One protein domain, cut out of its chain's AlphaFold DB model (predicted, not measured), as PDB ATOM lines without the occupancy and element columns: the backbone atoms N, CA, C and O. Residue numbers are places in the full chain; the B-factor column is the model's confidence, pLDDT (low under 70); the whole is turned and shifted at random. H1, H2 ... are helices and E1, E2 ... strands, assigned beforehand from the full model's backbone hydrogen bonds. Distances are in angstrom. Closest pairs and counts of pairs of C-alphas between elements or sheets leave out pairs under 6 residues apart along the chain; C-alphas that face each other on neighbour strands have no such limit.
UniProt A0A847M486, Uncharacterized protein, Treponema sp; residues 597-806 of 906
ATOM      1  N   VAL A 597     -42.085 -17.963  22.546       91.88
ATOM      2  CA  VAL A 597     -40.903 -18.823  22.658       91.88
ATOM      3  C   VAL A 597     -39.669 -17.945  22.911       91.88
ATOM      4  O   VAL A 597     -39.563 -16.873  22.307       91.88
ATOM      5  N   PRO A 598     -38.737 -18.359  23.793       89.69
ATOM      6  CA  PRO A 598     -37.482 -17.650  24.005       89.69
ATOM      7  C   PRO A 598     -36.736 -17.434  22.675       89.69
ATOM      8  O   PRO A 598     -36.398 -18.416  22.006       89.69
ATOM      9  N   PRO A 599     -36.470 -16.176  22.272       86.56
ATOM     10  CA  PRO A 599     -35.907 -15.883  20.959       86.56
ATOM     11  C   PRO A 599     -34.473 -16.402  20.836       86.56
ATOM     12  O   PRO A 599     -33.600 -15.999  21.603       86.56
ATOM     13  N   ALA A 600     -34.196 -17.224  19.820       82.38
ATOM     14  CA  ALA A 600     -32.816 -17.559  19.447       82.38
ATOM     15  C   ALA A 600     -32.077 -16.366  18.809       82.38
ATOM     16  O   ALA A 600     -30.857 -16.249  18.891       82.38
ATOM     17  N   SER A 601     -32.826 -15.485  18.140       78.06
ATOM     18  CA  SER A 601     -32.351 -14.238  17.540       78.06
ATOM     19  C   SER A 601     -33.531 -13.287  17.307       78.06
ATOM     20  O   SER A 601     -34.687 -13.686  17.435       78.06
ATOM     21  N   ALA A 602     -33.257 -12.050  16.882       67.81
ATOM     22  CA  ALA A 602     -34.299 -11.094  16.492       67.81
ATOM     23  C   ALA A 602     -35.135 -11.533  15.268       67.81
ATOM     24  O   ALA A 602     -36.149 -10.902  14.978       67.81
ATOM     25  N   ALA A 603     -34.731 -12.591  14.558       73.56
ATOM     26  CA  ALA A 603     -35.456 -13.150  13.418       73.56
ATOM     27  C   ALA A 603     -36.277 -14.410  13.760       73.56
ATOM     28  O   ALA A 603     -36.919 -14.949  12.866       73.56
ATOM     29  N   ASP A 604     -36.240 -14.902  15.007       79.75
ATOM     30  CA  ASP A 604     -37.069 -16.047  15.416       79.75
ATOM     31  C   ASP A 604     -38.553 -15.648  15.326       79.75
ATOM     32  O   ASP A 604     -38.987 -14.657  15.899       79.75
ATOM     33  N   ASP A 605     -39.347 -16.366  14.549       78.31
ATOM     34  CA  ASP A 605     -40.739 -16.006  14.282       78.31
ATOM     35  C   ASP A 605     -41.693 -16.451  15.395       78.31
ATOM     36  O   ASP A 605     -42.879 -16.156  15.313       78.31
ATOM     37  N   ARG A 606     -41.186 -17.124  16.438       85.75
ATOM     38  CA  ARG A 606     -41.965 -17.627  17.582       85.75
ATOM     39  C   ARG A 606     -41.837 -16.766  18.841       85.75
ATOM     40  O   ARG A 606     -42.525 -17.039  19.828       85.75
ATOM     41  N   TYR A 607     -40.964 -15.753  18.848       87.12
ATOM     42  CA  TYR A 607     -41.012 -14.714  19.881       87.12
ATOM     43  C   TYR A 607     -41.990 -13.635  19.440       87.12
ATOM     44  O   TYR A 607     -41.942 -13.181  18.300       87.12
ATOM     45  N   PHE A 608     -42.855 -13.191  20.344       86.38
ATOM     46  CA  PHE A 608     -43.897 -12.219  20.007       86.38
ATOM     47  C   PHE A 608     -43.893 -11.032  20.939       86.38
ATOM     48  O   PHE A 608     -43.919  -9.891  20.491       86.38
ATOM     49  N   VAL A 609     -43.806 -11.295  22.234       90.25
ATOM     50  CA  VAL A 609     -43.635 -10.272  23.251       90.25
ATOM     51  C   VAL A 609     -42.654 -10.843  24.264       90.25
ATOM     52  O   VAL A 609     -42.921 -11.878  24.871       90.25
ATOM     53  N   TRP A 610     -41.496 -10.203  24.407       91.06
ATOM     54  CA  TRP A 610     -40.419 -10.699  25.257       91.06
ATOM     55  C   TRP A 610     -39.774  -9.557  26.052       91.06
ATOM     56  O   TRP A 610     -39.314  -8.581  25.446       91.06
ATOM     57  N   PRO A 611     -39.716  -9.640  27.391       92.94
ATOM     58  CA  PRO A 611     -38.966  -8.692  28.195       92.94
ATOM     59  C   PRO A 611     -37.472  -8.838  27.892       92.94
ATOM     60  O   PRO A 611     -36.903  -9.928  27.938       92.94
ATOM     61  N   ILE A 612     -36.837  -7.728  27.520       90.00
ATOM     62  CA  ILE A 612     -35.424  -7.719  27.145       90.00
ATOM     63  C   ILE A 612     -34.542  -7.326  28.314       90.00
ATOM     64  O   ILE A 612     -33.477  -7.890  28.460       90.00
ATOM     65  N   TRP A 613     -34.946  -6.429  29.196       92.25
ATOM     66  CA  TRP A 613     -34.207  -6.204  30.436       92.25
ATOM     67  C   TRP A 613     -35.093  -5.511  31.453       92.25
ATOM     68  O   TRP A 613     -36.028  -4.802  31.089       92.25
ATOM     69  N   ALA A 614     -34.791  -5.717  32.727       93.56
ATOM     70  CA  ALA A 614     -35.352  -4.946  33.824       93.56
ATOM     71  C   ALA A 614     -34.214  -4.483  34.728       93.56
ATOM     72  O   ALA A 614     -33.222  -5.190  34.889       93.56
ATOM     73  N   ARG A 615     -34.324  -3.287  35.290       92.00
ATOM     74  CA  ARG A 615     -33.334  -2.735  36.212       92.00
ATOM     75  C   ARG A 615     -34.005  -2.019  37.360       92.00
ATOM     76  O   ARG A 615     -35.087  -1.466  37.175       92.00
ATOM     77  N   ASP A 616     -33.326  -1.982  38.493       90.56
ATOM     78  CA  ASP A 616     -33.695  -1.080  39.577       90.56
ATOM     79  C   ASP A 616     -33.095   0.327  39.358       90.56
ATOM     80  O   ASP A 616     -32.462   0.616  38.330       90.56
ATOM     81  N   SER A 617     -33.336   1.245  40.294       86.19
ATOM     82  CA  SER A 617     -32.912   2.643  40.174       86.19
ATOM     83  C   SER A 617     -31.426   2.877  40.466       86.19
ATOM     84  O   SER A 617     -30.951   4.010  40.345       86.19
ATOM     85  N   VAL A 618     -30.652   1.832  40.777       78.56
ATOM     86  CA  VAL A 618     -29.211   1.963  41.015       78.56
ATOM     87  C   VAL A 618     -28.438   2.194  39.726       78.56
ATOM     88  O   VAL A 618     -28.712   1.641  38.663       78.56
ATOM     89  N   ILE A 619     -27.388   3.002  39.856       72.81
ATOM     90  CA  ILE A 619     -26.424   3.244  38.789       72.81
ATOM     91  C   ILE A 619     -25.552   1.993  38.626       72.81
ATOM     92  O   ILE A 619     -24.705   1.693  39.473       72.81
ATOM     93  N   THR A 620     -25.772   1.281  37.524       71.12
ATOM     94  CA  THR A 620     -24.999   0.109  37.105       71.12
ATOM     95  C   THR A 620     -23.653   0.536  36.502       71.12
ATOM     96  O   THR A 620     -23.483   1.653  36.009       71.12
ATOM     97  N   GLU A 621     -22.657  -0.354  36.539       72.88
ATOM     98  CA  GLU A 621     -21.364  -0.127  35.859       72.88
ATOM     99  C   GLU A 621     -21.418  -0.444  34.355       72.88
ATOM    100  O   GLU A 621     -20.479  -0.150  33.615       72.88
ATOM    101  N   VAL A 622     -22.521  -1.046  33.908       77.12
ATOM    102  CA  VAL A 622     -22.786  -1.420  32.519       77.12
ATOM    103  C   VAL A 622     -23.620  -0.315  31.877       77.12
ATOM    104  O   VAL A 622     -24.655   0.066  32.413       77.12
ATOM    105  N   SER A 623     -23.204   0.198  30.719       81.50
ATOM    106  CA  SER A 623     -24.011   1.180  29.981       81.50
ATOM    107  C   SER A 623     -25.325   0.552  29.509       81.50
ATOM    108  O   SER A 623     -25.328  -0.584  29.040       81.50
ATOM    109  N   GLU A 624     -26.426   1.311  29.526       80.19
ATOM    110  CA  GLU A 624     -27.729   0.859  29.009       80.19
ATOM    111  C   GLU A 624     -27.647   0.369  27.554       80.19
ATOM    112  O   GLU A 624     -28.270  -0.625  27.188       80.19
ATOM    113  N   SER A 625     -26.762   0.971  26.751       81.38
ATOM    114  CA  SER A 625     -26.475   0.541  25.376       81.38
ATOM    115  C   SER A 625     -25.920  -0.886  25.255       81.38
ATOM    116  O   SER A 625     -25.853  -1.420  24.152       81.38
ATOM    117  N   GLN A 626     -25.457  -1.486  26.355       83.00
ATOM    118  CA  GLN A 626     -24.883  -2.831  26.398       83.00
ATOM    119  C   GLN A 626     -25.838  -3.868  26.995       83.00
ATOM    120  O   GLN A 626     -25.581  -5.058  26.822       83.00
ATOM    121  N   TYR A 627     -26.927  -3.467  27.663       87.38
ATOM    122  CA  TYR A 627     -27.801  -4.393  28.397       87.38
ATOM    123  C   TYR A 627     -28.285  -5.554  27.537       87.38
ATOM    124  O   TYR A 627     -28.180  -6.711  27.935       87.38
ATOM    125  N   GLU A 628     -28.757  -5.263  26.329       82.50
ATOM    126  CA  GLU A 628     -29.283  -6.291  25.440       82.50
ATOM    127  C   GLU A 628     -28.215  -7.293  24.980       82.50
ATOM    128  O   GLU A 628     -28.515  -8.475  24.827       82.50
ATOM    129  N   SER A 629     -26.967  -6.849  24.812       82.88
ATOM    130  CA  SER A 629     -25.869  -7.705  24.344       82.88
ATOM    131  C   SER A 629     -25.398  -8.737  25.372       82.88
ATOM    132  O   SER A 629     -24.666  -9.655  25.013       82.88
ATOM    133  N   LEU A 630     -25.814  -8.596  26.633       83.69
ATOM    134  CA  LEU A 630     -25.481  -9.528  27.704       83.69
ATOM    135  C   LEU A 630     -26.478 -10.687  27.752       83.69
ATOM    136  O   LEU A 630     -27.694 -10.480  27.696       83.69
ATOM    137  N   SER A 631     -25.967 -11.901  27.945       84.38
ATOM    138  CA  SER A 631     -26.773 -13.033  28.405       84.38
ATOM    139  C   SER A 631     -27.220 -12.843  29.860       84.38
ATOM    140  O   SER A 631     -26.660 -12.029  30.600       84.38
ATOM    141  N   GLY A 632     -28.201 -13.642  30.295       83.38
ATOM    142  CA  GLY A 632     -28.601 -13.741  31.702       83.38
ATOM    143  C   GLY A 632     -27.391 -13.876  32.635       83.38
ATOM    144  O   GLY A 632     -27.094 -12.940  33.383       83.38
ATOM    145  N   PRO A 633     -26.627 -14.979  32.561       82.94
ATOM    146  CA  PRO A 633     -25.466 -15.199  33.423       82.94
ATOM    147  C   PRO A 633     -24.433 -14.064  33.383       82.94
ATOM    148  O   PRO A 633     -23.889 -13.694  34.423       82.94
ATOM    149  N   GLU A 634     -24.184 -13.464  32.216       83.44
ATOM    150  CA  GLU A 634     -23.259 -12.334  32.098       83.44
ATOM    151  C   GLU A 634     -23.765 -11.099  32.843       83.44
ATOM    152  O   GLU A 634     -23.000 -10.527  33.622       83.44
ATOM    153  N   ALA A 635     -25.037 -10.727  32.672       84.88
ATOM    154  CA  ALA A 635     -25.651  -9.604  33.377       84.88
ATOM    155  C   ALA A 635     -25.622  -9.808  34.895       84.88
ATOM    156  O   ALA A 635     -25.111  -8.945  35.613       84.88
ATOM    157  N   ALA A 636     -26.047 -10.988  35.365       80.88
ATOM    158  CA  ALA A 636     -25.963 -11.343  36.778       80.88
ATOM    159  C   ALA A 636     -24.521 -11.286  37.283       80.88
ATOM    160  O   ALA A 636     -24.293 -10.839  38.399       80.88
ATOM    161  N   SER A 637     -23.529 -11.708  36.488       75.75
ATOM    162  CA  SER A 637     -22.123 -11.676  36.901       75.75
ATOM    163  C   SER A 637     -21.566 -10.255  37.052       75.75
ATOM    164  O   SER A 637     -20.763 -10.025  37.958       75.75
ATOM    165  N   GLN A 638     -21.974  -9.317  36.193       77.19
ATOM    166  CA  GLN A 638     -21.334  -8.006  36.037       77.19
ATOM    167  C   GLN A 638     -21.883  -6.927  36.977       77.19
ATOM    168  O   GLN A 638     -21.119  -6.065  37.404       77.19
ATOM    169  N   THR A 639     -23.172  -6.954  37.322       76.81
ATOM    170  CA  THR A 639     -23.792  -5.910  38.155       76.81
ATOM    171  C   THR A 639     -24.922  -6.467  39.024       76.81
ATOM    172  O   THR A 639     -25.430  -7.556  38.778       76.81
ATOM    173  N   ILE A 640     -25.308  -5.717  40.060       79.81
ATOM    174  CA  ILE A 640     -26.579  -5.912  40.778       79.81
ATOM    175  C   ILE A 640     -27.581  -4.906  40.205       79.81
ATOM    176  O   ILE A 640     -27.172  -3.813  39.803       79.81
ATOM    177  N   GLY A 641     -28.863  -5.268  40.174       85.50
ATOM    178  CA  GLY A 641     -29.924  -4.382  39.697       85.50
ATOM    179  C   GLY A 641     -30.138  -4.415  38.187       85.50
ATOM    180  O   GLY A 641     -30.639  -3.445  37.633       85.50
ATOM    181  N   LEU A 642     -29.753  -5.507  37.519       90.44
ATOM    182  CA  LEU A 642     -30.058  -5.765  36.112       90.44
ATOM    183  C   LEU A 642     -30.485  -7.226  35.935       90.44
ATOM    184  O   LEU A 642     -29.737  -8.142  36.274       90.44
ATOM    185  N   VAL A 643     -31.657  -7.421  35.344       92.31
ATOM    186  CA  VAL A 643     -32.232  -8.707  34.948       92.31
ATOM    187  C   VAL A 643     -32.264  -8.790  33.424       92.31
ATOM    188  O   VAL A 643     -32.714  -7.868  32.741       92.31
ATOM    189  N   ARG A 644     -31.785  -9.915  32.895       91.56
ATOM    190  CA  ARG A 644     -31.836 -10.332  31.485       91.56
ATOM    191  C   ARG A 644     -32.495 -11.695  31.294       91.56
ATOM    192  O   ARG A 644     -32.913 -12.008  30.183       91.56
ATOM    193  N   ASP A 645     -32.579 -12.484  32.359       89.38
ATOM    194  CA  ASP A 645     -33.243 -13.776  32.399       89.38
ATOM    195  C   ASP A 645     -34.511 -13.672  33.252       89.38
ATOM    196  O   ASP A 645     -34.452 -13.393  34.447       89.38
ATOM    197  N   PHE A 646     -35.656 -13.872  32.604       91.25
ATOM    198  CA  PHE A 646     -36.988 -13.714  33.185       91.25
ATOM    199  C   PHE A 646     -37.611 -15.069  33.552       91.25
ATOM    200  O   PHE A 646     -38.803 -15.304  33.334       91.25
ATOM    201  N   THR A 647     -36.780 -15.984  34.050       86.12
ATOM    202  CA  THR A 647     -37.167 -17.330  34.498       86.12
ATOM    203  C   THR A 647     -37.281 -17.462  36.019       86.12
ATOM    204  O   THR A 647     -37.621 -18.541  36.502       86.12
ATOM    205  N   GLY A 648     -37.009 -16.393  36.775       84.31
ATOM    206  CA  GLY A 648     -36.960 -16.404  38.242       84.31
ATOM    207  C   GLY A 648     -35.569 -16.690  38.812       84.31
ATOM    208  O   GLY A 648     -35.408 -16.823  40.015       84.31
ATOM    209  N   THR A 649     -34.537 -16.791  37.970       84.75
ATOM    210  CA  THR A 649     -33.156 -17.087  38.400       84.75
ATOM    211  C   THR A 649     -32.347 -15.838  38.762       84.75
ATOM    212  O   THR A 649     -31.246 -15.934  39.314       84.75
ATOM    213  N   GLN A 650     -32.858 -14.655  38.422       89.38
ATOM    214  CA  GLN A 650     -32.216 -13.360  38.638       89.38
ATOM    215  C   GLN A 650     -33.086 -12.459  39.486       89.38
ATOM    216  O   GLN A 650     -34.276 -12.713  39.634       89.38
ATOM    217  N   TRP A 651     -32.491 -11.393  40.018       89.38
ATOM    218  CA  TRP A 651     -33.165 -10.559  40.996       89.38
ATOM    219  C   TRP A 651     -32.846  -9.071  40.882       89.38
ATOM    220  O   TRP A 651     -31.777  -8.672  40.407       89.38
ATOM    221  N   LEU A 652     -33.788  -8.261  41.360       90.56
ATOM    222  CA  LEU A 652     -33.680  -6.814  41.549       90.56
ATOM    223  C   LEU A 652     -33.830  -6.467  43.031       90.56
ATOM    224  O   LEU A 652     -34.271  -7.291  43.828       90.56
ATOM    225  N   ARG A 653     -33.456  -5.247  43.420       88.88
ATOM    226  CA  ARG A 653     -33.737  -4.751  44.773       88.88
ATOM    227  C   ARG A 653     -35.137  -4.172  44.877       88.88
ATOM    228  O   ARG A 653     -35.768  -3.842  43.878       88.88
ATOM    229  N   ASP A 654     -35.562  -4.009  46.123       88.31
ATOM    230  CA  ASP A 654     -36.771  -3.292  46.515       88.31
ATOM    231  C   ASP A 654     -36.613  -1.775  46.250       88.31
ATOM    232  O   ASP A 654     -36.240  -0.993  47.126       88.31
ATOM    233  N   GLN A 655     -36.736  -1.385  44.979       90.38
ATOM    234  CA  GLN A 655     -36.518  -0.036  44.445       90.38
ATOM    235  C   GLN A 655     -37.365   0.178  43.180       90.38
ATOM    236  O   GLN A 655     -37.973  -0.760  42.679       90.38
ATOM    237  N   ASP A 656     -37.387   1.399  42.626       92.19
ATOM    238  CA  ASP A 656     -38.106   1.667  41.375       92.19
ATOM    239  C   ASP A 656     -37.546   0.796  40.245       92.19
ATOM    240  O   ASP A 656     -36.351   0.839  39.945       92.19
ATOM    241  N   ILE A 657     -38.421   0.035  39.594       92.94
ATOM    242  CA  ILE A 657     -38.069  -0.879  38.512       92.94
ATOM    243  C   ILE A 657     -38.422  -0.234  37.177       92.94
ATOM    244  O   ILE A 657     -39.548   0.204  36.941       92.94
ATOM    245  N   THR A 658     -37.458  -0.218  36.263       93.56
ATOM    246  CA  THR A 658     -37.687   0.071  34.845       93.56
ATOM    247  C   THR A 658     -37.488  -1.202  34.046       93.56
ATOM    248  O   THR A 658     -36.448  -1.843  34.160       93.56
ATOM    249  N   MET A 659     -38.455  -1.549  33.205       93.25
ATOM    250  CA  MET A 659     -38.376  -2.715  32.332       93.25
ATOM    251  C   MET A 659     -38.614  -2.317  30.885       93.25
ATOM    252  O   MET A 659     -39.484  -1.500  30.593       93.25
ATOM    253  N   GLN A 660     -37.866  -2.933  29.980       92.50
ATOM    254  CA  GLN A 660     -38.064  -2.797  28.551       92.50
ATOM    255  C   GLN A 660     -38.476  -4.134  27.945       92.50
ATOM    256  O   GLN A 660     -37.899  -5.186  28.228       92.50
ATOM    257  N   VAL A 661     -39.482  -4.076  27.085       92.38
ATOM    258  CA  VAL A 661     -40.079  -5.215  26.396       92.38
ATOM    259  C   VAL A 661     -39.983  -4.990  24.900       92.38
ATOM    260  O   VAL A 661     -40.211  -3.881  24.415       92.38
ATOM    261  N   ARG A 662     -39.673  -6.054  24.162       88.94
ATOM    262  CA  ARG A 662     -39.732  -6.071  22.706       88.94
ATOM    263  C   ARG A 662     -40.971  -6.812  22.232       88.94
ATOM    264  O   ARG A 662     -41.257  -7.911  22.694       88.94
ATOM    265  N   VAL A 663     -41.643  -6.222  21.257       88.12
ATOM    266  CA  VAL A 663     -42.741  -6.827  20.509       88.12
ATOM    267  C   VAL A 663     -42.227  -7.217  19.118       88.12
ATOM    268  O   VAL A 663     -41.428  -6.498  18.522       88.12
ATOM    269  N   ASN A 664     -42.623  -8.372  18.599       84.38
ATOM    270  CA  ASN A 664     -42.296  -8.786  17.239       84.38
ATOM    271  C   ASN A 664     -43.030  -7.869  16.244       84.38
ATOM    272  O   ASN A 664     -44.211  -7.606  16.453       84.38
ATOM    273  N   PRO A 665     -42.388  -7.393  15.161       78.44
ATOM    274  CA  PRO A 665     -43.044  -6.562  14.146       78.44
ATOM    275  C   PRO A 665     -44.281  -7.182  13.480       78.44
ATOM    276  O   PRO A 665     -45.081  -6.443  12.913       78.44
ATOM    277  N   ALA A 666     -44.444  -8.508  13.542       79.31
ATOM    278  CA  ALA A 666     -45.669  -9.191  13.125       79.31
ATOM    279  C   ALA A 666     -46.889  -8.817  13.994       79.31
ATOM    280  O   ALA A 666     -48.023  -9.048  13.591       79.31
ATOM    281  N   LEU A 667     -46.666  -8.222  15.169       81.62
ATOM    282  CA  LEU A 667     -47.695  -7.674  16.041       81.62
ATOM    283  C   LEU A 667     -47.702  -6.144  16.012       81.62
ATOM    284  O   LEU A 667     -46.662  -5.483  16.015       81.62
ATOM    285  N   ALA A 668     -48.902  -5.575  16.106       80.00
ATOM    286  CA  ALA A 668     -49.117  -4.141  16.263       80.00
ATOM    287  C   ALA A 668     -50.136  -3.862  17.385       80.00
ATOM    288  O   ALA A 668     -51.234  -3.383  17.100       80.00
ATOM    289  N   PRO A 669     -49.817  -4.184  18.657       83.19
ATOM    290  CA  PRO A 669     -50.740  -3.933  19.756       83.19
ATOM    291  C   PRO A 669     -50.974  -2.427  19.916       83.19
ATOM    292  O   PRO A 669     -50.033  -1.629  19.846       83.19
ATOM    293  N   ALA A 670     -52.232  -2.042  20.137       82.19
ATOM    294  CA  ALA A 670     -52.611  -0.668  20.444       82.19
ATOM    295  C   ALA A 670     -52.140  -0.291  21.854       82.19
ATOM    296  O   ALA A 670     -51.612   0.800  22.059       82.19
ATOM    297  N   ASN A 671     -52.272  -1.231  22.795       84.12
ATOM    298  CA  ASN A 671     -51.808  -1.103  24.169       84.12
ATOM    299  C   ASN A 671     -51.074  -2.375  24.601       84.12
ATOM    300  O   ASN A 671     -51.470  -3.487  24.244       84.12
ATOM    301  N   LEU A 672     -50.032  -2.198  25.410       87.62
ATOM    302  CA  LEU A 672     -49.364  -3.271  26.134       87.62
ATOM    303  C   LEU A 672     -49.346  -2.902  27.617       87.62
ATOM    304  O   LEU A 672     -48.860  -1.829  27.978       87.62
ATOM    305  N   SER A 673     -49.872  -3.769  28.471       86.62
ATOM    306  CA  SER A 673     -49.875  -3.605  29.922       86.62
ATOM    307  C   SER A 673     -49.065  -4.701  30.606       86.62
ATOM    308  O   SER A 673     -48.874  -5.795  30.080       86.62
ATOM    309  N   LEU A 674     -48.572  -4.386  31.797       86.38
ATOM    310  CA  LEU A 674     -47.854  -5.277  32.692       86.38
ATOM    311  C   LEU A 674     -48.720  -5.523  33.922       86.38
ATOM    312  O   LEU A 674     -49.017  -4.591  34.669       86.38
ATOM    313  N   HIS A 675     -49.093  -6.780  34.131       79.25
ATOM    314  CA  HIS A 675     -49.769  -7.251  35.332       79.25
ATOM    315  C   HIS A 675     -48.691  -7.767  36.282       79.25
ATOM    316  O   HIS A 675     -48.087  -8.809  36.037       79.25
ATOM    317  N   PHE A 676     -48.402  -6.982  37.312       73.56
ATOM    318  CA  PHE A 676     -47.258  -7.138  38.199       73.56
ATOM    319  C   PHE A 676     -47.637  -7.928  39.458       73.56
ATOM    320  O   PHE A 676     -48.637  -7.599  40.106       73.56
ATOM    321  N   ASP A 677     -46.817  -8.938  39.778       66.06
ATOM    322  CA  ASP A 677     -46.973  -9.887  40.889       66.06
ATOM    323  C   ASP A 677     -48.331 -10.602  40.868       66.06
ATOM    324  O   ASP A 677     -49.318 -10.215  41.508       66.06
ATOM    325  N   THR A 678     -48.396 -11.616  40.011       56.47
ATOM    326  CA  THR A 678     -49.646 -12.214  39.563       56.47
ATOM    327  C   THR A 678     -50.132 -13.296  40.510       56.47
ATOM    328  O   THR A 678     -50.136 -14.458  40.157       56.47
ATOM    329  N   ASN A 679     -50.711 -12.953  41.654       58.34
ATOM    330  CA  ASN A 679     -51.873 -13.738  42.075       58.34
ATOM    331  C   ASN A 679     -53.018 -13.324  41.150       58.34
ATOM    332  O   ASN A 679     -53.600 -12.273  41.398       58.34
ATOM    333  N   VAL A 680     -53.276 -14.059  40.061       51.06
ATOM    334  CA  VAL A 680     -54.273 -13.671  39.044       51.06
ATOM    335  C   VAL A 680     -55.613 -13.405  39.732       51.06
ATOM    336  O   VAL A 680     -56.300 -14.332  40.158       51.06
ATOM    337  N   ALA A 681     -55.933 -12.122  39.918       46.19
ATOM    338  CA  ALA A 681     -57.145 -11.683  40.591       46.19
ATOM    339  C   ALA A 681     -58.384 -12.218  39.858       46.19
ATOM    340  O   ALA A 681     -58.339 -12.444  38.650       46.19
ATOM    341  N   ASP A 682     -59.511 -12.371  40.561       48.16
ATOM    342  CA  ASP A 682     -60.770 -12.823  39.945       48.16
ATOM    343  C   ASP A 682     -61.213 -11.940  38.775       48.16
ATOM    344  O   ASP A 682     -61.869 -12.426  37.864       48.16
ATOM    345  N   THR A 683     -60.776 -10.677  38.741       45.41
ATOM    346  CA  THR A 683     -60.946  -9.724  37.628       45.41
ATOM    347  C   THR A 683     -60.224 -10.123  36.333       45.41
ATOM    348  O   THR A 683     -60.454  -9.522  35.291       45.41
ATOM    349  N   PHE A 684     -59.321 -11.100  36.391       49.41
ATOM    350  CA  PHE A 684     -58.550 -11.607  35.255       49.41
ATOM    351  C   PHE A 684     -58.865 -13.070  34.937       49.41
ATOM    352  O   PHE A 684     -58.372 -13.581  33.934       49.41
ATOM    353  N   ARG A 685     -59.678 -13.729  35.770       53.72
ATOM    354  CA  ARG A 685     -60.223 -15.068  35.536       53.72
ATOM    355  C   ARG A 685     -61.610 -14.960  34.917       53.72
ATOM    356  O   ARG A 685     -62.291 -13.943  35.091       53.72
ATOM    357  N   ALA A 686     -62.032 -16.007  34.215       51.50
ATOM    358  CA  ALA A 686     -63.447 -16.168  33.931       51.50
ATOM    359  C   ALA A 686     -64.203 -16.211  35.270       51.50
ATOM    360  O   ALA A 686     -63.881 -17.005  36.161       51.50
ATOM    361  N   SER A 687     -65.105 -15.251  35.448       48.94
ATOM    362  CA  SER A 687     -65.897 -15.044  36.663       48.94
ATOM    363  C   SER A 687     -67.193 -14.324  36.311       48.94
ATOM    364  O   SER A 687     -67.266 -13.675  35.262       48.94
ATOM    365  N   ALA A 688     -68.160 -14.320  37.227       42.81
ATOM    366  CA  ALA A 688     -69.440 -13.628  37.071       42.81
ATOM    367  C   ALA A 688     -69.319 -12.145  36.669       42.81
ATOM    368  O   ALA A 688     -70.221 -11.594  36.040       42.81
ATOM    369  N   VAL A 689     -68.219 -11.473  37.037       37.84
ATOM    370  CA  VAL A 689     -68.000 -10.040  36.769       37.84
ATOM    371  C   VAL A 689     -67.371  -9.792  35.393       37.84
ATOM    372  O   VAL A 689     -67.661  -8.769  34.776       37.84
ATOM    373  N   ASN A 690     -66.544 -10.717  34.889       40.94
ATOM    374  CA  ASN A 690     -65.830 -10.552  33.610       40.94
ATOM    375  C   ASN A 690     -66.394 -11.431  32.481       40.94
ATOM    376  O   ASN A 690     -65.935 -11.341  31.342       40.94
ATOM    377  N   GLY A 691     -67.363 -12.294  32.791       46.28
ATOM    378  CA  GLY A 691     -67.862 -13.320  31.885       46.28
ATOM    379  C   GLY A 691     -66.825 -14.420  31.597       46.28
ATOM    380  O   GLY A 691     -65.779 -14.486  32.249       46.28
ATOM    381  N   PRO A 692     -67.061 -15.264  30.576       44.31
ATOM    382  CA  PRO A 692     -66.193 -16.389  30.178       44.31
ATOM    383  C   PRO A 692     -64.836 -15.958  29.583       44.31
ATOM    384  O   PRO A 692     -64.075 -16.781  29.083       44.31
ATOM    385  N   ALA A 693     -64.555 -14.654  29.575       43.22
ATOM    386  CA  ALA A 693     -63.521 -14.003  28.783       43.22
ATOM    387  C   ALA A 693     -62.219 -13.705  29.557       43.22
ATOM    388  O   ALA A 693     -61.354 -13.008  29.037       43.22
ATOM    389  N   GLY A 694     -62.068 -14.184  30.795       48.62
ATOM    390  CA  GLY A 694     -60.804 -14.097  31.538       48.62
ATOM    391  C   GLY A 694     -59.906 -15.321  31.322       48.62
ATOM    392  O   GLY A 694     -60.354 -16.342  30.810       48.62
ATOM    393  N   LEU A 695     -58.637 -15.247  31.740       52.31
ATOM    394  CA  LEU A 695     -57.745 -16.404  31.740       52.31
ATOM    395  C   LEU A 695     -58.290 -17.492  32.656       52.31
ATOM    396  O   LEU A 695     -58.357 -17.357  33.881       52.31
ATOM    397  N   TRP A 696     -58.610 -18.615  32.051       50.97
ATOM    398  CA  TRP A 696     -58.943 -19.842  32.736       50.97
ATOM    399  C   TRP A 696     -57.674 -20.513  33.258       50.97
ATOM    400  O   TRP A 696     -57.019 -21.290  32.568       50.97
ATOM    401  N   LEU A 697     -57.292 -20.175  34.488       49.53
ATOM    402  CA  LEU A 697     -56.147 -20.778  35.165       49.53
ATOM    403  C   LEU A 697     -56.643 -21.554  36.398       49.53
ATOM    404  O   LEU A 697     -57.396 -20.979  37.188       49.53
ATOM    405  N   PRO A 698     -56.245 -22.827  36.602       42.75
ATOM    406  CA  PRO A 698     -56.580 -23.556  37.827       42.75
ATOM    407  C   PRO A 698     -55.933 -22.904  39.066       42.75
ATOM    408  O   PRO A 698     -55.071 -22.042  38.956       42.75
ATOM    409  N   VAL A 699     -56.305 -23.306  40.282       41.12
ATOM    410  CA  VAL A 699     -55.547 -22.905  41.490       41.12
ATOM    411  C   VAL A 699     -54.185 -23.571  41.490       41.12
ATOM    412  O   VAL A 699     -54.044 -24.726  41.084       41.12
ATOM    413  N   PHE A 700     -53.197 -22.887  42.054       43.56
ATOM    414  CA  PHE A 700     -51.914 -23.498  42.353       43.56
ATOM    415  C   PHE A 700     -52.105 -24.677  43.324       43.56
ATOM    416  O   PHE A 700     -52.615 -24.498  44.431       43.56
ATOM    417  N   ASN A 701     -51.683 -25.881  42.925       43.62
ATOM    418  CA  ASN A 701     -51.727 -27.086  43.756       43.62
ATOM    419  C   ASN A 701     -50.302 -27.557  44.077       43.62
ATOM    420  O   ASN A 701     -49.576 -28.023  43.197       43.62
ATOM    421  N   ASN A 702     -49.921 -27.466  45.352       40.00
ATOM    422  CA  ASN A 702     -48.630 -27.930  45.849       40.00
ATOM    423  C   ASN A 702     -48.657 -29.452  46.105       40.00
ATOM    424  O   ASN A 702     -48.749 -29.897  47.246       40.00
ATOM    425  N   GLY A 703     -48.601 -30.256  45.040       39.62
ATOM    426  CA  GLY A 703     -48.237 -31.676  45.144       39.62
ATOM    427  C   GLY A 703     -49.239 -32.623  45.827       39.62
ATOM    428  O   GLY A 703     -48.813 -33.556  46.503       39.62
ATOM    429  N   GLY A 704     -50.553 -32.444  45.644       36.47
ATOM    430  CA  GLY A 704     -51.538 -33.479  46.012       36.47
ATOM    431  C   GLY A 704     -51.357 -34.814  45.246       36.47
ATOM    432  O   GLY A 704     -50.624 -34.852  44.257       36.47
ATOM    433  N   PRO A 705     -52.045 -35.911  45.639       32.00
ATOM    434  CA  PRO A 705     -51.822 -37.273  45.117       32.00
ATOM    435  C   PRO A 705     -52.001 -37.449  43.599       32.00
ATOM    436  O   PRO A 705     -51.569 -38.457  43.049       32.00
ATOM    437  N   SER A 706     -52.629 -36.483  42.918       41.03
ATOM    438  CA  SER A 706     -52.758 -36.441  41.457       41.03
ATOM    439  C   SER A 706     -51.503 -35.934  40.728       41.03
ATOM    440  O   SER A 706     -51.438 -36.061  39.511       41.03
ATOM    441  N   GLY A 707     -50.515 -35.389  41.449       37.19
ATOM    442  CA  GLY A 707     -49.071 -35.404  41.160       37.19
ATOM    443  C   GLY A 707     -48.500 -34.964  39.798       37.19
ATOM    444  O   GLY A 707     -47.278 -34.961  39.687       37.19
ATOM    445  N   ALA A 708     -49.280 -34.612  38.766       39.00
ATOM    446  CA  ALA A 708     -48.742 -34.553  37.395       39.00
ATOM    447  C   ALA A 708     -49.316 -33.501  36.415       39.00
ATOM    448  O   ALA A 708     -48.761 -33.348  35.329       39.00
ATOM    449  N   ALA A 709     -50.393 -32.771  36.708       46.41
ATOM    450  CA  ALA A 709     -51.254 -32.268  35.621       46.41
ATOM    451  C   ALA A 709     -51.415 -30.738  35.529       46.41
ATOM    452  O   ALA A 709     -52.532 -30.241  35.616       46.41
ATOM    453  N   PHE A 710     -50.341 -29.959  35.335       57.75
ATOM    454  CA  PHE A 710     -50.522 -28.527  35.060       57.75
ATOM    455  C   PHE A 710     -49.473 -27.896  34.128       57.75
ATOM    456  O   PHE A 710     -48.318 -28.315  34.079       57.75
ATOM    457  N   SER A 711     -49.904 -26.878  33.375       53.59
ATOM    458  CA  SER A 711     -49.131 -26.148  32.377       53.59
ATOM    459  C   SER A 711     -48.070 -25.204  32.922       53.59
ATOM    460  O   SER A 711     -47.238 -24.805  32.126       53.59
ATOM    461  N   GLY A 712     -48.045 -24.927  34.233       61.06
ATOM    462  CA  GLY A 712     -47.190 -23.964  34.955       61.06
ATOM    463  C   GLY A 712     -47.541 -22.486  34.741       61.06
ATOM    464  O   GLY A 712     -46.849 -21.609  35.242       61.06
ATOM    465  N   ILE A 713     -48.635 -22.207  34.030       66.50
ATOM    466  CA  ILE A 713     -49.175 -20.865  33.777       66.50
ATOM    467  C   ILE A 713     -49.885 -20.235  35.000       66.50
ATOM    468  O   ILE A 713     -50.408 -19.135  34.924       66.50
ATOM    469  N   VAL A 714     -49.924 -20.931  36.133       59.81
ATOM    470  CA  VAL A 714     -50.603 -20.548  37.370       59.81
ATOM    471  C   VAL A 714     -49.495 -20.179  38.330       59.81
ATOM    472  O   VAL A 714     -48.720 -21.062  38.713       59.81
ATOM    473  N   PRO A 715     -49.425 -18.900  38.695       58.28
ATOM    474  CA  PRO A 715     -48.457 -18.404  39.656       58.28
ATOM    475  C   PRO A 715     -48.644 -19.029  41.043       58.28
ATOM    476  O   PRO A 715     -49.719 -19.550  41.363       58.28
ATOM    477  N   TRP A 716     -47.623 -18.951  41.894       55.31
ATOM    478  CA  TRP A 716     -47.731 -19.384  43.295       55.31
ATOM    479  C   TRP A 716     -48.885 -18.666  44.036       55.31
ATOM    480  O   TRP A 716     -49.170 -17.498  43.758       55.31
ATOM    481  N   PRO A 717     -49.573 -19.319  45.001       52.94
ATOM    482  CA  PRO A 717     -50.681 -18.709  45.713       52.94
ATOM    483  C   PRO A 717     -50.176 -17.563  46.584       52.94
ATOM    484  O   PRO A 717     -49.147 -17.658  47.255       52.94
ATOM    485  N   ASN A 718     -50.974 -16.503  46.609       55.94
ATOM    486  CA  ASN A 718     -50.720 -15.282  47.351       55.94
ATOM    487  C   ASN A 718     -50.346 -15.535  48.822       55.94
ATOM    488  O   ASN A 718     -51.135 -16.093  49.590       55.94
ATOM    489  N   ASN A 719     -49.184 -15.031  49.234       56.97
ATOM    490  CA  ASN A 719     -48.835 -14.891  50.637       56.97
ATOM    491  C   ASN A 719     -48.866 -13.410  51.032       56.97
ATOM    492  O   ASN A 719     -47.939 -12.657  50.742       56.97
ATOM    493  N   ALA A 720     -49.906 -13.005  51.766       58.66
ATOM    494  CA  ALA A 720     -50.084 -11.621  52.206       58.66
ATOM    495  C   ALA A 720     -48.897 -11.068  53.028       58.66
ATOM    496  O   ALA A 720     -48.686  -9.857  53.051       58.66
ATOM    497  N   LEU A 721     -48.097 -11.934  53.666       60.28
ATOM    498  CA  LEU A 721     -46.900 -11.537  54.416       60.28
ATOM    499  C   LEU A 721     -45.704 -11.186  53.513       60.28
ATOM    500  O   LEU A 721     -44.805 -10.486  53.968       60.28
ATOM    501  N   HIS A 722     -45.717 -11.611  52.245       57.53
ATOM    502  CA  HIS A 722     -44.633 -11.412  51.273       57.53
ATOM    503  C   HIS A 722     -45.069 -10.595  50.034       57.53
ATOM    504  O   HIS A 722     -44.355 -10.576  49.041       57.53
ATOM    505  N   GLY A 723     -46.207  -9.882  50.114       55.97
ATOM    506  CA  GLY A 723     -46.728  -8.983  49.066       55.97
ATOM    507  C   GLY A 723     -47.898  -9.574  48.260       55.97
ATOM    508  O   GLY A 723     -47.680 -10.179  47.227       55.97
ATOM    509  N   GLY A 724     -49.158  -9.372  48.683       55.34
ATOM    510  CA  GLY A 724     -50.358  -9.979  48.053       55.34
ATOM    511  C   GLY A 724     -51.328  -9.075  47.252       55.34
ATOM    512  O   GLY A 724     -51.477  -7.906  47.602       55.34
ATOM    513  N   GLY A 725     -51.967  -9.589  46.165       60.34
ATOM    514  CA  GLY A 725     -52.861  -8.871  45.192       60.34
ATOM    515  C   GLY A 725     -52.427  -8.912  43.687       60.34
ATOM    516  O   GLY A 725     -51.612  -9.753  43.324       60.34
ATOM    517  N   THR A 726     -52.773  -7.907  42.853       65.06
ATOM    518  CA  THR A 726     -52.135  -7.609  41.529       65.06
ATOM    519  C   THR A 726     -52.037  -6.094  41.276       65.06
ATOM    520  O   THR A 726     -52.971  -5.376  41.634       65.06
ATOM    521  N   SER A 727     -50.969  -5.614  40.626       76.38
ATOM    522  CA  SER A 727     -50.854  -4.220  40.146       76.38
ATOM    523  C   SER A 727     -50.825  -4.153  38.615       76.38
ATOM    524  O   SER A 727     -50.330  -5.070  37.966       76.38
ATOM    525  N   LEU A 728     -51.347  -3.077  38.018       81.75
ATOM    526  CA  LEU A 728     -51.414  -2.901  36.563       81.75
ATOM    527  C   LEU A 728     -50.627  -1.663  36.120       81.75
ATOM    528  O   LEU A 728     -50.913  -0.555  36.572       81.75
ATOM    529  N   TYR A 729     -49.697  -1.845  35.183       86.75
ATOM    530  CA  TYR A 729     -48.863  -0.775  34.635       86.75
ATOM    531  C   TYR A 729     -48.983  -0.698  33.114       86.75
ATOM    532  O   TYR A 729     -48.762  -1.681  32.413       86.75
ATOM    533  N   GLY A 730     -49.315   0.480  32.588       87.44
ATOM    534  CA  GLY A 730     -49.341   0.725  31.146       87.44
ATOM    535  C   GLY A 730     -47.931   0.887  30.578       87.44
ATOM    536  O   GLY A 730     -47.101   1.595  31.147       87.44
ATOM    537  N   GLY A 731     -47.660   0.244  29.446       90.00
ATOM    538  CA  GLY A 731     -46.406   0.400  28.726       90.00
ATOM    539  C   GLY A 731     -46.383   1.692  27.913       90.00
ATOM    540  O   GLY A 731     -47.381   2.096  27.322       90.00
ATOM    541  N   THR A 732     -45.216   2.321  27.823       90.62
ATOM    542  CA  THR A 732     -44.974   3.466  26.938       90.62
ATOM    543  C   THR A 732     -44.183   3.012  25.718       90.62
ATOM    544  O   THR A 732     -43.030   2.591  25.842       90.62
ATOM    545  N   ARG A 733     -44.788   3.107  24.531       86.38
ATOM    546  CA  ARG A 733     -44.125   2.786  23.262       86.38
ATOM    547  C   ARG A 733     -43.018   3.799  22.953       86.38
ATOM    548  O   ARG A 733     -43.249   5.006  22.995       86.38
ATOM    549  N   GLN A 734     -41.828   3.322  22.592       80.31
ATOM    550  CA  GLN A 734     -40.723   4.176  22.148       80.31
ATOM    551  C   GLN A 734     -40.637   4.230  20.619       80.31
ATOM    552  O   GLN A 734     -40.436   3.189  20.010       80.31
ATOM    553  N   GLY A 735     -40.691   5.428  20.017       62.44
ATOM    554  CA  GLY A 735     -40.499   5.666  18.572       62.44
ATOM    555  C   GLY A 735     -41.785   5.631  17.725       62.44
ATOM    556  O   GLY A 735     -42.834   5.208  18.199       62.44
ATOM    557  N   LEU A 736     -41.716   6.119  16.474       50.72
ATOM    558  CA  LEU A 736     -42.890   6.335  15.600       50.72
ATOM    559  C   LEU A 736     -42.981   5.414  14.355       50.72
ATOM    560  O   LEU A 736     -43.983   5.494  13.652       50.72
ATOM    561  N   VAL A 737     -42.000   4.543  14.049       45.94
ATOM    562  CA  VAL A 737     -41.993   3.721  12.805       45.94
ATOM    563  C   VAL A 737     -41.291   2.351  12.981       45.94
ATOM    564  O   VAL A 737     -40.128   2.277  13.390       45.94
ATOM    565  N   LEU A 738     -41.981   1.251  12.639       45.78
ATOM    566  CA  LEU A 738     -41.391  -0.090  12.435       45.78
ATOM    567  C   LEU A 738     -40.491  -0.072  11.177       45.78
ATOM    568  O   LEU A 738     -40.867   0.576  10.204       45.78
ATOM    569  N   PRO A 739     -39.319  -0.738  11.147       51.06
ATOM    570  CA  PRO A 739     -38.957  -1.933  11.915       51.06
ATOM    571  C   PRO A 739     -38.072  -1.649  13.142       51.06
ATOM    572  O   PRO A 739     -37.601  -2.581  13.784       51.06
ATOM    573  N   ALA A 740     -37.852  -0.373  13.483       49.94
ATOM    574  CA  ALA A 740     -36.889   0.060  14.503       49.94
ATOM    575  C   ALA A 740     -37.520   0.552  15.827       49.94
ATOM    576  O   ALA A 740     -36.818   1.100  16.671       49.94
ATOM    577  N   SER A 741     -38.831   0.374  16.039       58.69
ATOM    578  CA  SER A 741     -39.520   0.812  17.269       58.69
ATOM    579  C   SER A 741     -40.660  -0.115  17.707       58.69
ATOM    580  O   SER A 741     -41.840   0.248  17.731       58.69
ATOM    581  N   ALA A 742     -40.285  -1.340  18.074       72.81
ATOM    582  CA  ALA A 742     -41.161  -2.296  18.751       72.81
ATOM    583  C   ALA A 742     -40.820  -2.435  20.249       72.81
ATOM    584  O   ALA A 742     -40.990  -3.499  20.840       72.81
ATOM    585  N   LEU A 743     -40.281  -1.368  20.852       86.69
ATOM    586  CA  LEU A 743     -39.884  -1.328  22.258       86.69
ATOM    587  C   LEU A 743     -40.947  -0.626  23.102       86.69
ATOM    588  O   LEU A 743     -41.460   0.431  22.728       86.69
ATOM    589  N   TRP A 744     -41.232  -1.214  24.256       91.19
ATOM    590  CA  TRP A 744     -42.163  -0.705  25.253       91.19
ATOM    591  C   TRP A 744     -41.467  -0.629  26.602       91.19
ATOM    592  O   TRP A 744     -40.845  -1.600  27.031       91.19
ATOM    593  N   ASN A 745     -41.583   0.516  27.266       92.38
ATOM    594  CA  ASN A 745     -41.032   0.717  28.598       92.38
ATOM    595  C   ASN A 745     -42.132   0.648  29.653       92.38
ATOM    596  O   ASN A 745     -43.204   1.226  29.475       92.38
ATOM    597  N   PHE A 746     -41.817   0.017  30.773       94.19
ATOM    598  CA  PHE A 746     -42.645  -0.064  31.964       94.19
ATOM    599  C   PHE A 746     -41.888   0.529  33.146       94.19
ATOM    600  O   PHE A 746     -40.674   0.342  33.270       94.19
ATOM    601  N   SER A 747     -42.613   1.221  34.017       93.88
ATOM    602  CA  SER A 747     -42.085   1.787  35.255       93.88
ATOM    603  C   SER A 747     -42.952   1.323  36.414       93.88
ATOM    604  O   SER A 747     -44.148   1.605  36.431       93.88
ATOM    605  N   VAL A 748     -42.344   0.611  37.359       91.44
ATOM    606  CA  VAL A 748     -42.996   0.113  38.570       91.44
ATOM    607  C   VAL A 748     -42.341   0.790  39.776       91.44
ATOM    608  O   VAL A 748     -41.139   0.619  39.973       91.44
ATOM    609  N   PRO A 749     -43.075   1.600  40.553       92.31
ATOM    610  CA  PRO A 749     -42.506   2.333  41.675       92.31
ATOM    611  C   PRO A 749     -42.206   1.412  42.865       92.31
ATOM    612  O   PRO A 749     -42.965   0.488  43.144       92.31
ATOM    613  N   ALA A 750     -41.173   1.739  43.643       89.75
ATOM    614  CA  ALA A 750     -40.834   1.063  44.902       89.75
ATOM    615  C   ALA A 750     -41.963   1.136  45.945       89.75
ATOM    616  O   ALA A 750     -42.019   0.352  46.882       89.75
ATOM    617  N   THR A 751     -42.869   2.110  45.812       89.31
ATOM    618  CA  THR A 751     -44.041   2.239  46.687       89.31
ATOM    619  C   THR A 751     -45.130   1.217  46.384       89.31
ATOM    620  O   THR A 751     -46.095   1.129  47.146       89.31
ATOM    621  N   ASP A 752     -45.039   0.500  45.259       86.62
ATOM    622  CA  ASP A 752     -45.942  -0.609  45.000       86.62
ATOM    623  C   ASP A 752     -45.780  -1.640  46.127       86.62
ATOM    624  O   ASP A 752     -44.658  -2.061  46.411       86.62
ATOM    625  N   PRO A 753     -46.871  -2.080  46.781       79.81
ATOM    626  CA  PRO A 753     -46.794  -3.019  47.894       79.81
ATOM    627  C   PRO A 753     -46.137  -4.364  47.544       79.81
ATOM    628  O   PRO A 753     -45.956  -5.169  48.458       79.81
ATOM    629  N   ARG A 754     -45.828  -4.628  46.268       78.38
ATOM    630  CA  ARG A 754     -45.226  -5.864  45.736       78.38
ATOM    631  C   ARG A 754     -43.761  -5.777  45.422       78.38
ATOM    632  O   ARG A 754     -43.102  -6.807  45.305       78.38
ATOM    633  N   VAL A 755     -43.244  -4.563  45.342       84.38
ATOM    634  CA  VAL A 755     -41.809  -4.363  45.369       84.38
ATOM    635  C   VAL A 755     -41.394  -4.538  46.832       84.38
ATOM    636  O   VAL A 755     -41.571  -3.641  47.643       84.38
ATOM    637  N   ARG A 756     -41.023  -5.771  47.211       79.75
ATOM    638  CA  ARG A 756     -40.630  -6.150  48.578       79.75
ATOM    639  C   ARG A 756     -39.539  -7.204  48.550       79.75
ATOM    640  O   ARG A 756     -39.617  -8.148  47.781       79.75
ATOM    641  N   SER A 757     -38.553  -7.077  49.430       80.81
ATOM    642  CA  SER A 757     -37.508  -8.099  49.573       80.81
ATOM    643  C   SER A 757     -38.073  -9.477  49.949       80.81
ATOM    644  O   SER A 757     -38.969  -9.580  50.785       80.81
ATOM    645  N   VAL A 758     -37.422 -10.534  49.452       70.88
ATOM    646  CA  VAL A 758     -37.753 -11.951  49.687       70.88
ATOM    647  C   VAL A 758     -39.073 -12.368  49.018       70.88
ATOM    648  O   VAL A 758     -39.799 -13.218  49.533       70.88
ATOM    649  N   SER A 759     -39.378 -11.788  47.857       69.44
ATOM    650  CA  SER A 759     -40.476 -12.227  46.992       69.44
ATOM    651  C   SER A 759     -39.938 -12.743  45.653       69.44
ATOM    652  O   SER A 759     -38.961 -12.220  45.116       69.44
ATOM    653  N   THR A 760     -40.569 -13.784  45.108       76.25
ATOM    654  CA  THR A 760     -40.454 -14.103  43.681       76.25
ATOM    655  C   THR A 760     -41.558 -13.351  42.976       76.25
ATOM    656  O   THR A 760     -42.728 -13.490  43.330       76.25
ATOM    657  N   LEU A 761     -41.186 -12.555  41.984       77.31
ATOM    658  CA  LEU A 761     -42.135 -11.801  41.204       77.31
ATOM    659  C   LEU A 761     -42.464 -12.544  39.922       77.31
ATOM    660  O   LEU A 761     -41.606 -12.712  39.059       77.31
ATOM    661  N   GLU A 762     -43.727 -12.921  39.771       81.19
ATOM    662  CA  GLU A 762     -44.282 -13.449  38.527       81.19
ATOM    663  C   GLU A 762     -45.150 -12.377  37.859       81.19
ATOM    664  O   GLU A 762     -45.883 -11.649  38.530       81.19
ATOM    665  N   PHE A 763     -45.048 -12.233  36.540       82.44
ATOM    666  CA  PHE A 763     -45.820 -11.248  35.794       82.44
ATOM    667  C   PHE A 763     -46.281 -11.762  34.432       82.44
ATOM    668  O   PHE A 763     -45.616 -12.565  33.768       82.44
ATOM    669  N   PHE A 764     -47.410 -11.211  33.994       84.12
ATOM    670  CA  PHE A 764     -47.917 -11.349  32.635       84.12
ATOM    671  C   PHE A 764     -47.880  -9.997  31.941       84.12
ATOM    672  O   PHE A 764     -48.179  -8.956  32.531       84.12
ATOM    673  N   LEU A 765     -47.551 -10.018  30.657       86.81
ATOM    674  CA  LEU A 765     -47.870  -8.904  29.777       86.81
ATOM    675  C   LEU A 765     -49.254  -9.171  29.198       86.81
ATOM    676  O   LEU A 765     -49.570 -10.316  28.898       86.81
ATOM    677  N   ALA A 766     -50.077  -8.148  29.043       82.94
ATOM    678  CA  ALA A 766     -51.346  -8.266  28.346       82.94
ATOM    679  C   ALA A 766     -51.367  -7.271  27.198       82.94
ATOM    680  O   ALA A 766     -50.957  -6.118  27.340       82.94
ATOM    681  N   MET A 767     -51.792  -7.741  26.034       81.69
ATOM    682  CA  MET A 767     -51.884  -6.916  24.844       81.69
ATOM    683  C   MET A 767     -53.328  -6.804  24.379       81.69
ATOM    684  O   MET A 767     -54.080  -7.779  24.379       81.69
ATOM    685  N   ASP A 768     -53.678  -5.608  23.930       73.31
ATOM    686  CA  ASP A 768     -54.916  -5.327  23.216       73.31
ATOM    687  C   ASP A 768     -54.555  -4.721  21.854       73.31
ATOM    688  O   ASP A 768     -53.679  -3.857  21.737       73.31
ATOM    689  N   ASN A 769     -55.217  -5.194  20.804       66.88
ATOM    690  CA  ASN A 769     -55.061  -4.707  19.437       66.88
ATOM    691  C   ASN A 769     -56.005  -3.524  19.110       66.88
ATOM    692  O   ASN A 769     -56.072  -3.102  17.960       66.88
ATOM    693  N   GLY A 770     -56.733  -2.992  20.099       57.31
ATOM    694  CA  GLY A 770     -57.704  -1.905  19.953       57.31
ATOM    695  C   GLY A 770     -59.114  -2.367  19.572       57.31
ATOM    696  O   GLY A 770     -60.026  -1.545  19.538       57.31
ATOM    697  N   SER A 771     -59.306  -3.662  19.302       49.94
ATOM    698  CA  SER A 771     -60.611  -4.268  18.997       49.94
ATOM    699  C   SER A 771     -61.139  -5.173  20.114       49.94
ATOM    700  O   SER A 771     -62.301  -5.568  20.059       49.94
ATOM    701  N   ASN A 772     -60.325  -5.474  21.135       52.88
ATOM    702  CA  ASN A 772     -60.670  -6.413  22.198       52.88
ATOM    703  C   ASN A 772     -60.248  -5.904  23.591       52.88
ATOM    704  O   ASN A 772     -59.513  -6.558  24.330       52.88
ATOM    705  N   THR A 773     -60.747  -4.719  23.960       57.38
ATOM    706  CA  THR A 773     -60.496  -4.085  25.269       57.38
ATOM    707  C   THR A 773     -61.096  -4.862  26.444       57.38
ATOM    708  O   THR A 773     -60.688  -4.664  27.586       57.38
ATOM    709  N   THR A 774     -62.073  -5.734  26.178       54.75
ATOM    710  CA  THR A 774     -62.794  -6.534  27.179       54.75
ATOM    711  C   THR A 774     -62.194  -7.925  27.406       54.75
ATOM    712  O   THR A 774     -62.537  -8.555  28.399       54.75
ATOM    713  N   ASN A 775     -61.315  -8.409  26.519       61.16
ATOM    714  CA  ASN A 775     -60.631  -9.705  26.640       61.16
ATOM    715  C   ASN A 775     -59.199  -9.621  26.065       61.16
ATOM    716  O   ASN A 775     -58.944 -10.079  24.944       61.16
ATOM    717  N   PRO A 776     -58.255  -8.990  26.787       69.81
ATOM    718  CA  PRO A 776     -56.890  -8.841  26.308       69.81
ATOM    719  C   PRO A 776     -56.179 -10.196  26.256       69.81
ATOM    720  O   PRO A 776     -56.408 -11.084  27.076       69.81
ATOM    721  N   LEU A 777     -55.252 -10.343  25.311       76.88
ATOM    722  CA  LEU A 777     -54.449 -11.552  25.218       76.88
ATOM    723  C   LEU A 777     -53.247 -11.453  26.149       76.88
ATOM    724  O   LEU A 777     -52.377 -10.598  25.972       76.88
ATOM    725  N   TYR A 778     -53.181 -12.358  27.116       82.44
ATOM    726  CA  TYR A 778     -52.044 -12.450  28.018       82.44
ATOM    727  C   TYR A 778     -50.896 -13.195  27.364       82.44
ATOM    728  O   TYR A 778     -51.090 -14.142  26.603       82.44
ATOM    729  N   VAL A 779     -49.686 -12.768  27.691       87.06
ATOM    730  CA  VAL A 779     -48.452 -13.299  27.143       87.06
ATOM    731  C   VAL A 779     -47.729 -14.087  28.216       87.06
ATOM    732  O   VAL A 779     -47.299 -13.527  29.225       87.06
ATOM    733  N   ALA A 780     -47.542 -15.371  27.944       87.62
ATOM    734  CA  ALA A 780     -46.711 -16.264  28.732       87.62
ATOM    735  C   ALA A 780     -45.447 -16.636  27.952       87.62
ATOM    736  O   ALA A 780     -45.396 -16.525  26.723       87.62
ATOM    737  N   ARG A 781     -44.428 -17.126  28.658       90.88
ATOM    738  CA  ARG A 781     -43.238 -17.714  28.036       90.88
ATOM    739  C   ARG A 781     -43.362 -19.225  27.941       90.88
ATOM    740  O   ARG A 781     -43.957 -19.863  28.807       90.88
ATOM    741  N   LEU A 782     -42.731 -19.805  26.930       91.44
ATOM    742  CA  LEU A 782     -42.425 -21.230  26.922       91.44
ATOM    743  C   LEU A 782     -41.104 -21.478  27.668       91.44
ATOM    744  O   LEU A 782     -40.081 -20.873  27.347       91.44
ATOM    745  N   ASP A 783     -41.119 -22.360  28.660       90.25
ATOM    746  CA  ASP A 783     -39.976 -22.717  29.502       90.25
ATOM    747  C   ASP A 783     -39.062 -23.726  28.803       90.25
ATOM    748  O   ASP A 783     -39.060 -24.925  29.078       90.25
ATOM    749  N   VAL A 784     -38.322 -23.220  27.820       90.44
ATOM    750  CA  VAL A 784     -37.325 -23.954  27.039       90.44
ATOM    751  C   VAL A 784     -36.065 -23.102  26.885       90.44
ATOM    752  O   VAL A 784     -36.088 -21.891  27.094       90.44
ATOM    753  N   ALA A 785     -34.939 -23.708  26.513       88.94
ATOM    754  CA  ALA A 785     -33.749 -22.929  26.180       88.94
ATOM    755  C   ALA A 785     -33.941 -22.186  24.836       88.94
ATOM    756  O   ALA A 785     -34.587 -22.729  23.933       88.94
ATOM    757  N   PRO A 786     -33.363 -20.982  24.652       87.69
ATOM    758  CA  PRO A 786     -33.392 -20.280  23.369       87.69
ATOM    759  C   PRO A 786     -32.905 -21.160  22.212       87.69
ATOM    760  O   PRO A 786     -31.836 -21.766  22.284       87.69
ATOM    761  N   GLY A 787     -33.704 -21.248  21.146       85.50
ATOM    762  CA  GLY A 787     -33.399 -22.066  19.966       85.50
ATOM    763  C   GLY A 787     -33.559 -23.580  20.141       85.50
ATOM    764  O   GLY A 787     -33.320 -24.319  19.185       85.50
ATOM    765  N   ALA A 788     -33.983 -24.065  21.313       90.25
ATOM    766  CA  ALA A 788     -34.237 -25.486  21.514       90.25
ATOM    767  C   ALA A 788     -35.445 -25.980  20.685       90.25
ATOM    768  O   ALA A 788     -36.388 -25.218  20.436       90.25
ATOM    769  N   PRO A 789     -35.454 -27.264  20.273       91.06
ATOM    770  CA  PRO A 789     -36.652 -27.905  19.743       91.06
ATOM    771  C   PRO A 789     -37.805 -27.830  20.748       91.06
ATOM    772  O   PRO A 789     -37.601 -27.993  21.951       91.06
ATOM    773  N   ILE A 790     -39.021 -27.614  20.248       92.00
ATOM    774  CA  ILE A 790     -40.221 -27.590  21.085       92.00
ATOM    775  C   ILE A 790     -40.558 -29.035  21.486       92.00
ATOM    776  O   ILE A 790     -40.717 -29.881  20.603       92.00
ATOM    777  N   PRO A 791     -40.651 -29.351  22.787       92.19
ATOM    778  CA  PRO A 791     -40.949 -30.705  23.232       92.19
ATOM    779  C   PRO A 791     -42.429 -31.056  23.011       92.19
ATOM    780  O   PRO A 791     -43.296 -30.185  23.012       92.19
ATOM    781  N   ALA A 792     -42.745 -32.346  22.873       90.38
ATOM    782  CA  ALA A 792     -44.115 -32.811  22.617       90.38
ATOM    783  C   ALA A 792     -45.109 -32.467  23.748       90.38
ATOM    784  O   ALA A 792     -46.306 -32.342  23.513       90.38
ATOM    785  N   ASN A 793     -44.617 -32.278  24.974       88.38
ATOM    786  CA  ASN A 793     -45.391 -31.847  26.137       88.38
ATOM    787  C   ASN A 793     -45.270 -30.335  26.404       88.38
ATOM    788  O   ASN A 793     -45.372 -29.919  27.555       88.38
ATOM    789  N   TRP A 794     -45.023 -29.506  25.381       91.00
ATOM    790  CA  TRP A 794     -44.830 -28.051  25.511       91.00
ATOM    791  C   TRP A 794     -45.939 -27.354  26.308       91.00
ATOM    792  O   TRP A 794     -45.673 -26.395  27.027       91.00
ATOM    793  N   TYR A 795     -47.170 -27.867  26.244       88.06
ATOM    794  CA  TYR A 795     -48.308 -27.356  27.003       88.06
ATOM    795  C   TYR A 795     -48.096 -27.490  28.516       88.06
ATOM    796  O   TYR A 795     -48.768 -26.809  29.268       88.06
ATOM    797  N   ARG A 796     -47.145 -28.308  28.990       86.06
ATOM    798  CA  ARG A 796     -46.709 -28.400  30.398       86.06
ATOM    799  C   ARG A 796     -45.630 -27.389  30.797       86.06
ATOM    800  O   ARG A 796     -45.257 -27.313  31.970       86.06
ATOM    801  N   LEU A 797     -45.117 -26.619  29.842       87.31
ATOM    802  CA  LEU A 797     -43.964 -25.726  29.991       87.31
ATOM    803  C   LEU A 797     -44.331 -24.247  29.826       87.31
ATOM    804  O   LEU A 797     -43.450 -23.409  29.694       87.31
ATOM    805  N   VAL A 798     -45.612 -23.893  29.820       86.44
ATOM    806  CA  VAL A 798     -46.033 -22.491  29.741       86.44
ATOM    807  C   VAL A 798     -45.853 -21.842  31.115       86.44
ATOM    808  O   VAL A 798     -46.258 -22.397  32.126       86.44
ATOM    809  N   ARG A 799     -45.189 -20.696  31.213       83.50
ATOM    810  CA  ARG A 799     -44.899 -20.043  32.501       83.50
ATOM    811  C   ARG A 799     -45.157 -18.540  32.412       83.50
ATOM    812  O   ARG A 799     -45.005 -17.974  31.325       83.50
ATOM    813  N   PRO A 800     -45.493 -17.863  33.521       84.00
ATOM    814  CA  PRO A 800     -45.311 -16.419  33.596       84.00
ATOM    815  C   PRO A 800     -43.827 -16.054  33.427       84.00
ATOM    816  O   PRO A 800     -42.920 -16.885  33.569       84.00
ATOM    817  N   PHE A 801     -43.571 -14.787  33.118       88.62
ATOM    818  CA  PHE A 801     -42.227 -14.234  33.248       88.62
ATOM    819  C   PHE A 801     -41.941 -13.970  34.722       88.62
ATOM    820  O   PHE A 801     -42.856 -13.620  35.466       88.62
ATOM    821  N   SER A 802     -40.693 -14.125  35.154       87.50
ATOM    822  CA  SER A 802     -40.366 -13.942  36.564       87.50
ATOM    823  C   SER A 802     -38.938 -13.498  36.849       87.50
ATOM    824  O   SER A 802     -38.008 -13.767  36.092       87.50
ATOM    825  N   PHE A 803     -38.765 -12.807  37.968       89.19
ATOM    826  CA  PHE A 803     -37.485 -12.486  38.601       89.19
ATOM    827  C   PHE A 803     -37.736 -12.310  40.101       89.19
ATOM    828  O   PHE A 803     -38.862 -12.044  40.503       89.19
ATOM    829  N   ASP A 804     -36.721 -12.433  40.942       86.94
ATOM    830  CA  ASP A 804     -36.900 -12.216  42.374       86.94
ATOM    831  C   ASP A 804     -36.663 -10.758  42.781       86.94
ATOM    832  O   ASP A 804     -35.945 -10.001  42.124       86.94
ATOM    833  N   ILE A 805     -37.208 -10.373  43.928       85.62
ATOM    834  CA  ILE A 805     -36.882  -9.121  44.593       85.62
ATOM    835  C   ILE A 805     -36.175  -9.447  45.903       85.62
ATOM    836  O   ILE A 805     -36.747 -10.044  46.814       85.62
ATOM    837  N   HIS A 806     -34.920  -9.022  46.015       83.50
ATOM    838  CA  HIS A 806     -34.092  -9.210  47.204       83.50
ATOM    839  C   HIS A 806     -33.382  -7.910  47.537       83.50
ATOM    840  O   HIS A 806     -32.665  -7.351  46.707       83.50
TER     841      HIS A 806
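Overview. This is residues 597 to 806 of the 906 residues of an uncharacterized protein of Treponema sp (UniProt A0A847M486). With little regular structure, 73 of 210 printed residues being in named elements, this is a sandwich of two strongly twisted sheets face to face, with two short helices towards one end and an unnamed loop, residues 677 to 726, reaching out at the other. Along the mostly strand domain run E1, H1, H2, then E2 to E10; the branched sheet E2 E4 E5 E8 E9 E10 is mixed, the sheet E1 E3 E7 E6 antiparallel. It is compact, with radius of gyration of the C-alphas 17.0 A, spanning 47 by 38 by 36 A.

Along the chain. E8, 759 to 768, spans 28.7 A; its sheet adds E2, 647 to 652, E4, 671 to 676, E5, 727 to 730, E9, 777 to 782, and E10, 801 to 805, ending at C-alpha (-36.882, -9.121, 44.593). The other holds E1, 609 to 615, beginning at C-alpha (-43.635, -10.272, 23.251), E3, 657 to 663, E7, 743 to 748, and E6, 732 to 734. The helices are H1, 624 to 629, and H2, 632 to 638.

Arrangement. E4 lies on one side of E8, N 673 to O 766 2.8 A; E9 and E10 lie on the other, N 779 to O 765 2.7 A and N 761 to O 803 2.8 A. H2 only grazes this sheet, its Ala 636 C-alpha 6.8 A from Gln 650's. H2 has every O i to N i+4 pair within hydrogen-bond range; H1 has 0 of 2, but 2 of 3 O i to N i+3.

Size, cuts and confidence. The printed part has no cut. The links E4 to E5 and E9 to E10 are long. Residues under pLDDT 70 include 677 to 726.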